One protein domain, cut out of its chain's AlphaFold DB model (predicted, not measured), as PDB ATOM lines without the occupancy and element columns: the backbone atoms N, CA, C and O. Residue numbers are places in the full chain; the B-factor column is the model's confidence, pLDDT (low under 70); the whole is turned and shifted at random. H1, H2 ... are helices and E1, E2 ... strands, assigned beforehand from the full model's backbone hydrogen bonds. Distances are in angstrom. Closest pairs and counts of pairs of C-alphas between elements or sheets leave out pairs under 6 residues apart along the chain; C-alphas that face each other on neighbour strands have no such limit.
ATOM      1  N   LEU A   2     253.755 210.481 361.240       92.69
ATOM      2  CA  LEU A   2     254.396 210.100 359.968       92.69
ATOM      3  C   LEU A   2     253.930 210.987 358.797       92.69
ATOM      4  O   LEU A   2     254.719 211.735 358.235       92.69
ATOM      5  N   ASN A   3     252.619 211.053 358.544       92.75
ATOM      6  CA  ASN A   3     252.066 211.944 357.514       92.75
ATOM      7  C   ASN A   3     252.443 213.424 357.690       92.75
ATOM      8  O   ASN A   3     252.794 214.086 356.719       92.75
ATOM      9  N   ALA A   4     252.411 213.940 358.922       92.62
ATOM     10  CA  ALA A   4     252.775 215.330 359.192       92.62
ATOM     11  C   ALA A   4     254.265 215.589 358.916       92.62
ATOM     12  O   ALA A   4     254.598 216.581 358.287       92.62
ATOM     13  N   SER A   5     255.152 214.678 359.321       94.19
ATOM     14  CA  SER A   5     256.597 214.772 359.085       94.19
ATOM     15  C   SER A   5     256.974 214.617 357.611       94.19
ATOM     16  O   SER A   5     257.938 215.228 357.159       94.19
ATOM     17  N   ALA A   6     256.206 213.832 356.852       93.31
ATOM     18  CA  ALA A   6     256.376 213.714 355.408       93.31
ATOM     19  C   ALA A   6     255.920 214.976 354.651       93.31
ATOM     20  O   ALA A   6     256.490 215.301 353.613       93.31
ATOM     21  N   GLN A   7     254.897 215.678 355.152       93.12
ATOM     22  CA  GLN A   7     254.296 216.840 354.480       93.12
ATOM     23  C   GLN A   7     254.888 218.180 354.927       93.12
ATOM     24  O   GLN A   7     254.911 219.129 354.147       93.12
ATOM     25  N   ILE A   8     255.361 218.272 356.172       92.62
ATOM     26  CA  ILE A   8     255.851 219.509 356.779       92.62
ATOM     27  C   ILE A   8     257.364 219.381 357.003       92.62
ATOM     28  O   ILE A   8     257.794 218.619 357.877       92.62
ATOM     29  N   PRO A   9     258.194 220.113 356.236       87.12
ATOM     30  CA  PRO A   9     259.635 220.103 356.441       87.12
ATOM     31  C   PRO A   9     259.990 220.753 357.784       87.12
ATOM     32  O   PRO A   9     259.353 221.713 358.207       87.12
ATOM     33  N   ASP A  10     261.026 220.223 358.439       87.69
ATOM     34  CA  ASP A  10     261.572 220.745 359.706       87.69
ATOM     35  C   ASP A  10     260.531 220.881 360.834       87.69
ATOM     36  O   ASP A  10     260.619 221.761 361.688       87.69
ATOM     37  N   LEU A  11     259.540 219.985 360.834       92.50
ATOM     38  CA  LEU A  11     258.504 219.906 361.857       92.50
ATOM     39  C   LEU A  11     259.109 219.595 363.233       92.50
ATOM     40  O   LEU A  11     259.874 218.646 363.360       92.50
ATOM     41  N   THR A  12     258.698 220.341 364.259       93.69
ATOM     42  CA  THR A  12     258.868 219.984 365.677       93.69
ATOM     43  C   THR A  12     257.523 219.526 366.228       93.69
ATOM     44  O   THR A  12     256.507 220.182 365.994       93.69
ATOM     45  N   ILE A  13     257.500 218.404 366.946       94.00
ATOM     46  CA  ILE A  13     256.276 217.800 367.474       94.00
ATOM     47  C   ILE A  13     256.289 217.892 368.994       94.00
ATOM     48  O   ILE A  13     257.072 217.213 369.644       94.00
ATOM     49  N   MET A  14     255.373 218.685 369.544       94.31
ATOM     50  CA  MET A  14     255.092 218.716 370.980       94.31
ATOM     51  C   MET A  14     254.000 217.686 371.277       94.31
ATOM     52  O   MET A  14     252.846 217.887 370.888       94.31
ATOM     53  N   TYR A  15     254.359 216.562 371.893       94.06
ATOM     54  CA  TYR A  15     253.462 215.431 372.090       94.06
ATOM     55  C   TYR A  15     252.873 215.369 373.498       94.06
ATOM     56  O   TYR A  15     253.583 215.465 374.491       94.06
ATOM     57  N   GLY A  16     251.562 215.159 373.570       92.06
ATOM     58  CA  GLY A  16     250.802 214.966 374.799       92.06
ATOM     59  C   GLY A  16     249.314 214.755 374.486       92.06
ATOM     60  O   GLY A  16     248.927 214.791 373.315       92.06
ATOM     61  N   PRO A  17     248.458 214.556 375.504       91.12
ATOM     62  CA  PRO A  17     248.778 214.616 376.931       91.12
ATOM     63  C   PRO A  17     249.337 213.307 377.512       91.12
ATOM     64  O   PRO A  17     249.763 213.316 378.657       91.12
ATOM     65  N   ASP A  18     249.328 212.197 376.770       91.06
ATOM     66  CA  ASP A  18     249.793 210.902 377.284       91.06
ATOM     67  C   ASP A  18     251.313 210.737 377.103       91.06
ATOM     68  O   ASP A  18     251.815 210.594 375.984       91.06
ATOM     69  N   THR A  19     252.047 210.786 378.215       91.00
ATOM     70  CA  THR A  19     253.506 210.647 378.269       91.00
ATOM     71  C   THR A  19     253.943 209.236 377.886       91.00
ATOM     72  O   THR A  19     254.883 209.110 377.107       91.00
ATOM     73  N   TYR A  20     253.246 208.185 378.343       86.50
ATOM     74  CA  TYR A  20     253.602 206.807 377.984       86.50
ATOM     75  C   TYR A  20     253.523 206.601 376.483       86.50
ATOM     76  O   TYR A  20     254.464 206.096 375.883       86.50
ATOM     77  N   MET A  21     252.451 207.069 375.852       90.00
ATOM     78  CA  MET A  21     252.317 206.991 374.408       90.00
ATOM     79  C   MET A  21     253.416 207.766 373.680       90.00
ATOM     80  O   MET A  21     253.912 207.296 372.657       90.00
ATOM     81  N   GLY A  22     253.820 208.928 374.196       92.12
ATOM     82  CA  GLY A  22     254.927 209.700 373.636       92.12
ATOM     83  C   GLY A  22     256.251 208.945 373.698       92.12
ATOM     84  O   GLY A  22     256.909 208.772 372.670       92.12
ATOM     85  N   ASP A  23     256.599 208.439 374.877       91.75
ATOM     86  CA  ASP A  23     257.830 207.682 375.109       91.75
ATOM     87  C   ASP A  23     257.845 206.374 374.308       91.75
ATOM     88  O   ASP A  23     258.842 206.037 373.669       91.75
ATOM     89  N   ASN A  24     256.708 205.682 374.236       90.94
ATOM     90  CA  ASN A  24     256.524 204.472 373.441       90.94
ATOM     91  C   ASN A  24     256.685 204.736 371.937       90.94
ATOM     92  O   ASN A  24     257.280 203.929 371.223       90.94
ATOM     93  N   LEU A  25     256.208 205.876 371.423       92.44
ATOM     94  CA  LEU A  25     256.454 206.273 370.032       92.44
ATOM     95  C   LEU A  25     257.947 206.521 369.775       92.44
ATOM     96  O   LEU A  25     258.465 206.110 368.734       92.44
ATOM     97  N   VAL A  26     258.656 207.145 370.719       94.19
ATOM     98  CA  VAL A  26     260.114 207.321 370.633       94.19
ATOM     99  C   VAL A  26     260.823 205.964 370.648       94.19
ATOM    100  O   VAL A  26     261.672 205.719 369.789       94.19
ATOM    101  N   ALA A  27     260.431 205.057 371.547       90.81
ATOM    102  CA  ALA A  27     260.966 203.701 371.637       90.81
ATOM    103  C   ALA A  27     260.706 202.886 370.358       90.81
ATOM    104  O   ALA A  27     261.609 202.205 369.867       90.81
ATOM    105  N   LEU A  28     259.516 203.013 369.757       90.75
ATOM    106  CA  LEU A  28     259.188 202.410 368.463       90.75
ATOM    107  C   LEU A  28     260.159 202.879 367.375       90.75
ATOM    108  O   LEU A  28     260.721 202.057 366.650       90.75
ATOM    109  N   PHE A  29     260.376 204.191 367.253       94.62
ATOM    110  CA  PHE A  29     261.299 204.722 366.250       94.62
ATOM    111  C   PHE A  29     262.748 204.328 366.536       94.62
ATOM    112  O   PHE A  29     263.495 204.028 365.605       94.62
ATOM    113  N   ASP A  30     263.148 204.259 367.805       93.69
ATOM    114  CA  ASP A  30     264.469 203.779 368.198       93.69
ATOM    115  C   ASP A  30     264.665 202.289 367.851       93.69
ATOM    116  O   ASP A  30     265.737 201.922 367.360       93.69
ATOM    117  N   ALA A  31     263.633 201.450 367.974       88.81
ATOM    118  CA  ALA A  31     263.663 200.060 367.517       88.81
ATOM    119  C   ALA A  31     263.741 199.936 365.989       88.81
ATOM    120  O   ALA A  31     264.568 199.183 365.476       88.81
ATOM    121  N   VAL A  32     262.962 200.728 365.243       90.94
ATOM    122  CA  VAL A  32     263.055 200.788 363.770       90.94
ATOM    123  C   VAL A  32     264.470 201.177 363.322       90.94
ATOM    124  O   VAL A  32     264.996 200.630 362.352       90.94
ATOM    125  N   LEU A  33     265.125 202.079 364.058       93.25
ATOM    126  CA  LEU A  33     266.502 202.522 363.813       93.25
ATOM    127  C   LEU A  33     267.575 201.558 364.351       93.25
ATOM    128  O   LEU A  33     268.763 201.873 364.263       93.25
ATOM    129  N   GLY A  34     267.186 200.410 364.911       88.38
ATOM    130  CA  GLY A  34     268.095 199.395 365.445       88.38
ATOM    131  C   GLY A  34     268.797 199.784 366.747       88.38
ATOM    132  O   GLY A  34     269.743 199.108 367.146       88.38
ATOM    133  N   LYS A  35     268.361 200.855 367.424       86.62
ATOM    134  CA  LYS A  35     268.879 201.232 368.751       86.62
ATOM    135  C   LYS A  35     268.381 200.289 369.851       86.62
ATOM    136  O   LYS A  35     269.026 200.175 370.886       86.62
ATOM    137  N   VAL A  36     267.270 199.594 369.600       74.06
ATOM    138  CA  VAL A  36     266.715 198.520 370.436       74.06
ATOM    139  C   VAL A  36     266.757 197.218 369.629       74.06
ATOM    140  O   VAL A  36     266.414 197.213 368.449       74.06
ATOM    141  N   GLY A  37     267.235 196.121 370.223       68.62
ATOM    142  CA  GLY A  37     267.320 194.807 369.558       68.62
ATOM    143  C   GLY A  37     268.445 194.644 368.519       68.62
ATOM    144  O   GLY A  37     268.658 193.540 368.025       68.62
ATOM    145  N   GLY A  38     269.196 195.705 368.198       75.56
ATOM    146  CA  GLY A  38     270.456 195.651 367.441       75.56
ATOM    147  C   GLY A  38     270.342 195.482 365.920       75.56
ATOM    148  O   GLY A  38     271.364 195.511 365.235       75.56
ATOM    149  N   VAL A  39     269.131 195.338 365.371       81.94
ATOM    150  CA  VAL A  39     268.897 195.197 363.925       81.94
ATOM    151  C   VAL A  39     267.968 196.305 363.442       81.94
ATOM    152  O   VAL A  39     266.783 196.319 363.767       81.94
ATOM    153  N   ALA A  40     268.505 197.232 362.648       89.06
ATOM    154  CA  ALA A  40     267.714 198.288 362.026       89.06
ATOM    155  C   ALA A  40     266.854 197.734 360.884       89.06
ATOM    156  O   ALA A  40     267.275 196.840 360.146       89.06
ATOM    157  N   TRP A  41     265.659 198.292 360.709       91.69
ATOM    158  CA  TRP A  41     264.807 197.975 359.566       91.69
ATOM    159  C   TRP A  41     265.385 198.602 358.303       91.69
ATOM    160  O   TRP A  41     265.799 199.759 358.332       91.69
ATOM    161  N   ASP A  42     265.392 197.875 357.189       93.44
ATOM    162  CA  ASP A  42     265.742 198.462 355.895       93.44
ATOM    163  C   ASP A  42     264.646 199.417 355.381       93.44
ATOM    164  O   ASP A  42     263.501 199.411 355.845       93.44
ATOM    165  N   ASP A  43     265.005 200.263 354.414       95.69
ATOM    166  CA  ASP A  43     264.097 201.274 353.867       95.69
ATOM    167  C   ASP A  43     262.858 200.664 353.192       95.69
ATOM    168  O   ASP A  43     261.783 201.258 353.234       95.69
ATOM    169  N   GLU A  44     262.967 199.475 352.598       94.69
ATOM    170  CA  GLU A  44     261.836 198.811 351.939       94.69
ATOM    171  C   GLU A  44     260.839 198.257 352.959       94.69
ATOM    172  O   GLU A  44     259.621 198.351 352.774       94.69
ATOM    173  N   ARG A  45     261.336 197.736 354.083       91.12
ATOM    174  CA  ARG A  45     260.529 197.358 355.236       91.12
ATOM    175  C   ARG A  45     259.852 198.578 355.843       91.12
ATOM    176  O   ARG A  45     258.652 198.514 356.083       91.12
ATOM    177  N   ILE A  46     260.564 199.692 356.038       94.00
ATOM    178  CA  ILE A  46     259.971 200.938 356.557       94.00
ATOM    179  C   ILE A  46     258.823 201.406 355.656       94.00
ATOM    180  O   ILE A  46     257.739 201.705 356.155       94.00
ATOM    181  N   LYS A  47     259.013 201.412 354.333       93.31
ATOM    182  CA  LYS A  47     257.957 201.806 353.391       93.31
ATOM    183  C   LYS A  47     256.726 200.908 353.468       93.31
ATOM    184  O   LYS A  47     255.607 201.410 353.397       93.31
ATOM    185  N   ARG A  48     256.938 199.594 353.586       89.75
ATOM    186  CA  ARG A  48     255.874 198.583 353.587       89.75
ATOM    187  C   ARG A  48     255.121 198.510 354.914       89.75
ATOM    188  O   ARG A  48     253.903 198.395 354.902       89.75
ATOM    189  N   GLU A  49     255.842 198.521 356.032       85.56
ATOM    190  CA  GLU A  49     255.300 198.211 357.362       85.56
ATOM    191  C   GLU A  49     255.043 199.453 358.223       85.56
ATOM    192  O   GLU A  49     254.229 199.380 359.138       85.56
ATOM    193  N   LEU A  50     255.695 200.590 357.943       89.12
ATOM    194  CA  LEU A  50     255.520 201.822 358.719       89.12
ATOM    195  C   LEU A  50     254.842 202.928 357.908       89.12
ATOM    196  O   LEU A  50     253.756 203.379 358.271       89.12
ATOM    197  N   HIS A  51     255.482 203.404 356.833       92.44
ATOM    198  CA  HIS A  51     254.917 204.446 355.975       92.44
ATOM    199  C   HIS A  51     255.695 204.620 354.655       92.44
ATOM    200  O   HIS A  51     256.911 204.819 354.693       92.44
ATOM    201  N   PRO A  52     255.021 204.692 353.489       94.38
ATOM    202  CA  PRO A  52     255.677 204.702 352.174       94.38
ATOM    203  C   PRO A  52     256.541 205.939 351.893       94.38
ATOM    204  O   PRO A  52     257.460 205.879 351.081       94.38
ATOM    205  N   ALA A  53     256.269 207.066 352.555       94.94
ATOM    206  CA  ALA A  53     257.053 208.298 352.404       94.94
ATOM    207  C   ALA A  53     258.317 208.351 353.285       94.94
ATOM    208  O   ALA A  53     259.009 209.367 353.294       94.94
ATOM    209  N   HIS A  54     258.601 207.294 354.052       96.12
ATOM    210  CA  HIS A  54     259.682 207.286 355.028       96.12
ATOM    211  C   HIS A  54     260.766 206.246 354.714       96.12
ATOM    212  O   HIS A  54     260.542 205.216 354.089       96.12
ATOM    213  N   ASN A  55     261.967 206.570 355.173       96.25
ATOM    214  CA  ASN A  55     263.195 205.778 355.174       96.25
ATOM    215  C   ASN A  55     263.940 206.003 356.505       96.25
ATOM    216  O   ASN A  55     263.543 206.876 357.289       96.25
ATOM    217  N   GLN A  56     265.040 205.290 356.753       96.00
ATOM    218  CA  GLN A  56     265.798 205.413 358.005       96.00
ATOM    219  C   GLN A  56     266.192 206.861 358.343       96.00
ATOM    220  O   GLN A  56     266.087 207.283 359.497       96.00
ATOM    221  N   ALA A  57     266.623 207.649 357.352       95.81
ATOM    222  CA  ALA A  57     267.048 209.033 357.570       95.81
ATOM    223  C   ALA A  57     265.880 209.928 358.016       95.81
ATOM    224  O   ALA A  57     266.002 210.689 358.977       95.81
ATOM    225  N   SER A  58     264.730 209.805 357.355       96.06
ATOM    226  CA  SER A  58     263.526 210.562 357.704       96.06
ATOM    227  C   SER A  58     262.936 210.141 359.054       96.06
ATOM    228  O   SER A  58     262.478 211.003 359.797       96.06
ATOM    229  N   ILE A  59     263.002 208.850 359.414       96.56
ATOM    230  CA  ILE A  59     262.553 208.357 360.724       96.56
ATOM    231  C   ILE A  59     263.462 208.875 361.835       96.56
ATOM    232  O   ILE A  59     262.963 209.300 362.870       96.56
ATOM    233  N   ARG A  60     264.780 208.926 361.609       96.06
ATOM    234  CA  ARG A  60     265.718 209.555 362.550       96.06
ATOM    235  C   ARG A  60     265.371 211.021 362.785       96.06
ATOM    236  O   ARG A  60     265.246 211.433 363.931       96.06
ATOM    237  N   LYS A  61     265.136 211.777 361.708       95.94
ATOM    238  CA  LYS A  61     264.725 213.182 361.802       95.94
ATOM    239  C   LYS A  61     263.405 213.346 362.561       95.94
ATOM    240  O   LYS A  61     263.315 214.219 363.414       95.94
ATOM    241  N   LEU A  62     262.407 212.506 362.275       95.88
ATOM    242  CA  LEU A  62     261.131 212.510 362.992       95.88
ATOM    243  C   LEU A  62     261.337 212.222 364.481       95.88
ATOM    244  O   LEU A  62     260.891 213.000 365.315       95.88
ATOM    245  N   ARG A  63     262.059 211.152 364.816       95.38
ATOM    246  CA  ARG A  63     262.367 210.771 366.197       95.38
ATOM    247  C   ARG A  63     263.021 211.914 366.968       95.38
ATOM    248  O   ARG A  63     262.608 212.201 368.082       95.38
ATOM    249  N   ASP A  64     264.015 212.570 366.376       95.38
ATOM    250  CA  ASP A  64     264.757 213.659 367.025       95.38
ATOM    251  C   ASP A  64     263.953 214.972 367.106       95.38
ATOM    252  O   ASP A  64     264.372 215.910 367.778       95.38
ATOM    253  N   SER A  65     262.798 215.046 366.437       95.44
ATOM    254  CA  SER A  65     261.911 216.215 366.439       95.44
ATOM    255  C   SER A  65     260.769 216.152 367.457       95.44
ATOM    256  O   SER A  65     259.988 217.102 367.543       95.44
ATOM    257  N   ILE A  66     260.633 215.033 368.175       96.06
ATOM    258  CA  ILE A  66     259.560 214.811 369.145       96.06
ATOM    259  C   ILE A  66     260.023 215.265 370.527       96.06
ATOM    260  O   ILE A  66     261.040 214.794 371.032       96.06
ATOM    261  N   ASP A  67     259.237 216.144 371.137       95.81
ATOM    262  CA  ASP A  67     259.346 216.547 372.534       95.81
ATOM    263  C   ASP A  67     258.077 216.093 373.263       95.81
ATOM    264  O   ASP A  67     256.963 216.462 372.881       95.81
ATOM    265  N   VAL A  68     258.236 215.219 374.252       95.75
ATOM    266  CA  VAL A  68     257.121 214.602 374.980       95.75
ATOM    267  C   VAL A  68     256.877 215.403 376.250       95.75
ATOM    268  O   VAL A  68     257.763 215.534 377.095       95.75
ATOM    269  N   TYR A  69     255.659 215.919 376.413       93.31
ATOM    270  CA  TYR A  69     255.292 216.602 377.644       93.31
ATOM    271  C   TYR A  69     255.356 215.639 378.837       93.31
ATOM    272  O   TYR A  69     254.814 214.527 378.769       93.31
TER     273      TYR A  69
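This is residues 2 to 69 of the 308 residues of the protein "Quinolinate synthase" of Ditylum brightwellii (UniProt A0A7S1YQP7). The long helix H2 runs side by side with H4 and the strand E2 that follows it: H4 is next to the second half of H2, and a small two-strand sheet, E1 and E2, is next to the first half. H3 sits near the last residue of H2 and the first residue of H4, and H1 crosses near H4. The printed part has 68 residues, with four named helices and two named strands in the order H1, E1, H2, H3, H4, E2; the sheet E1, E2 is parallel and the class is mostly helix. The whole is compact, with a radius of gyration of the C-alphas of 11.7 A and spans of 32 by 28 by 16 A.

H1, residues 2 to 7, begins at C-alpha 2 (254.396, 210.100, 359.968) and is 8.7 A long. E1 is residues 13 to 15, 5.9 A. H2, residues 19 to 32, measures 20.0 A and ends at C-alpha 32 (263.055, 200.788, 363.770). H3 is residues 43 to 50, 9.9 A, and H4 residues 56 to 64, 12.3 A. E2, residues 66 to 68, 6.3 A, ends at C-alpha 68 (257.121, 214.602, 374.980).

H1 is close to H4 but not clearly touching, about perpendicular at 80 degrees; the closest C-alphas, of Ser 5 and Leu 62, are 6.4 A apart. E1 and E2 are parallel at 23 degrees, with N 15 and O 67 within hydrogen-bond range at 2.8 A; E1, the helices H2, H3 and H4, and E2 form a strand-helix-strand unit, two parallel neighbour strands with helices between. The closest C-alphas of H2 and E2, of Gly 22 and Val 68, are 5.5 A apart. H2 touches H4 with residues 26 to 32 alone, at a shallow tilt of 24 degrees, opposite ways; the C-alphas of Val 26 and Arg 63, the closest, are 6.1 A apart. H3 is close to H4 but not clearly touching, with the C-alphas of Asp 43 and Gln 56 closest at 6.1 A. In H1, H2, H3 and H4 every O i to N i+4 pair is within hydrogen-bond range.

The C-alphas farthest apart, of Pro 17 and Glu 44, are 32.3 A apart. The printed part has no cut and no long link. Residue 37 alone has pLDDT under 70.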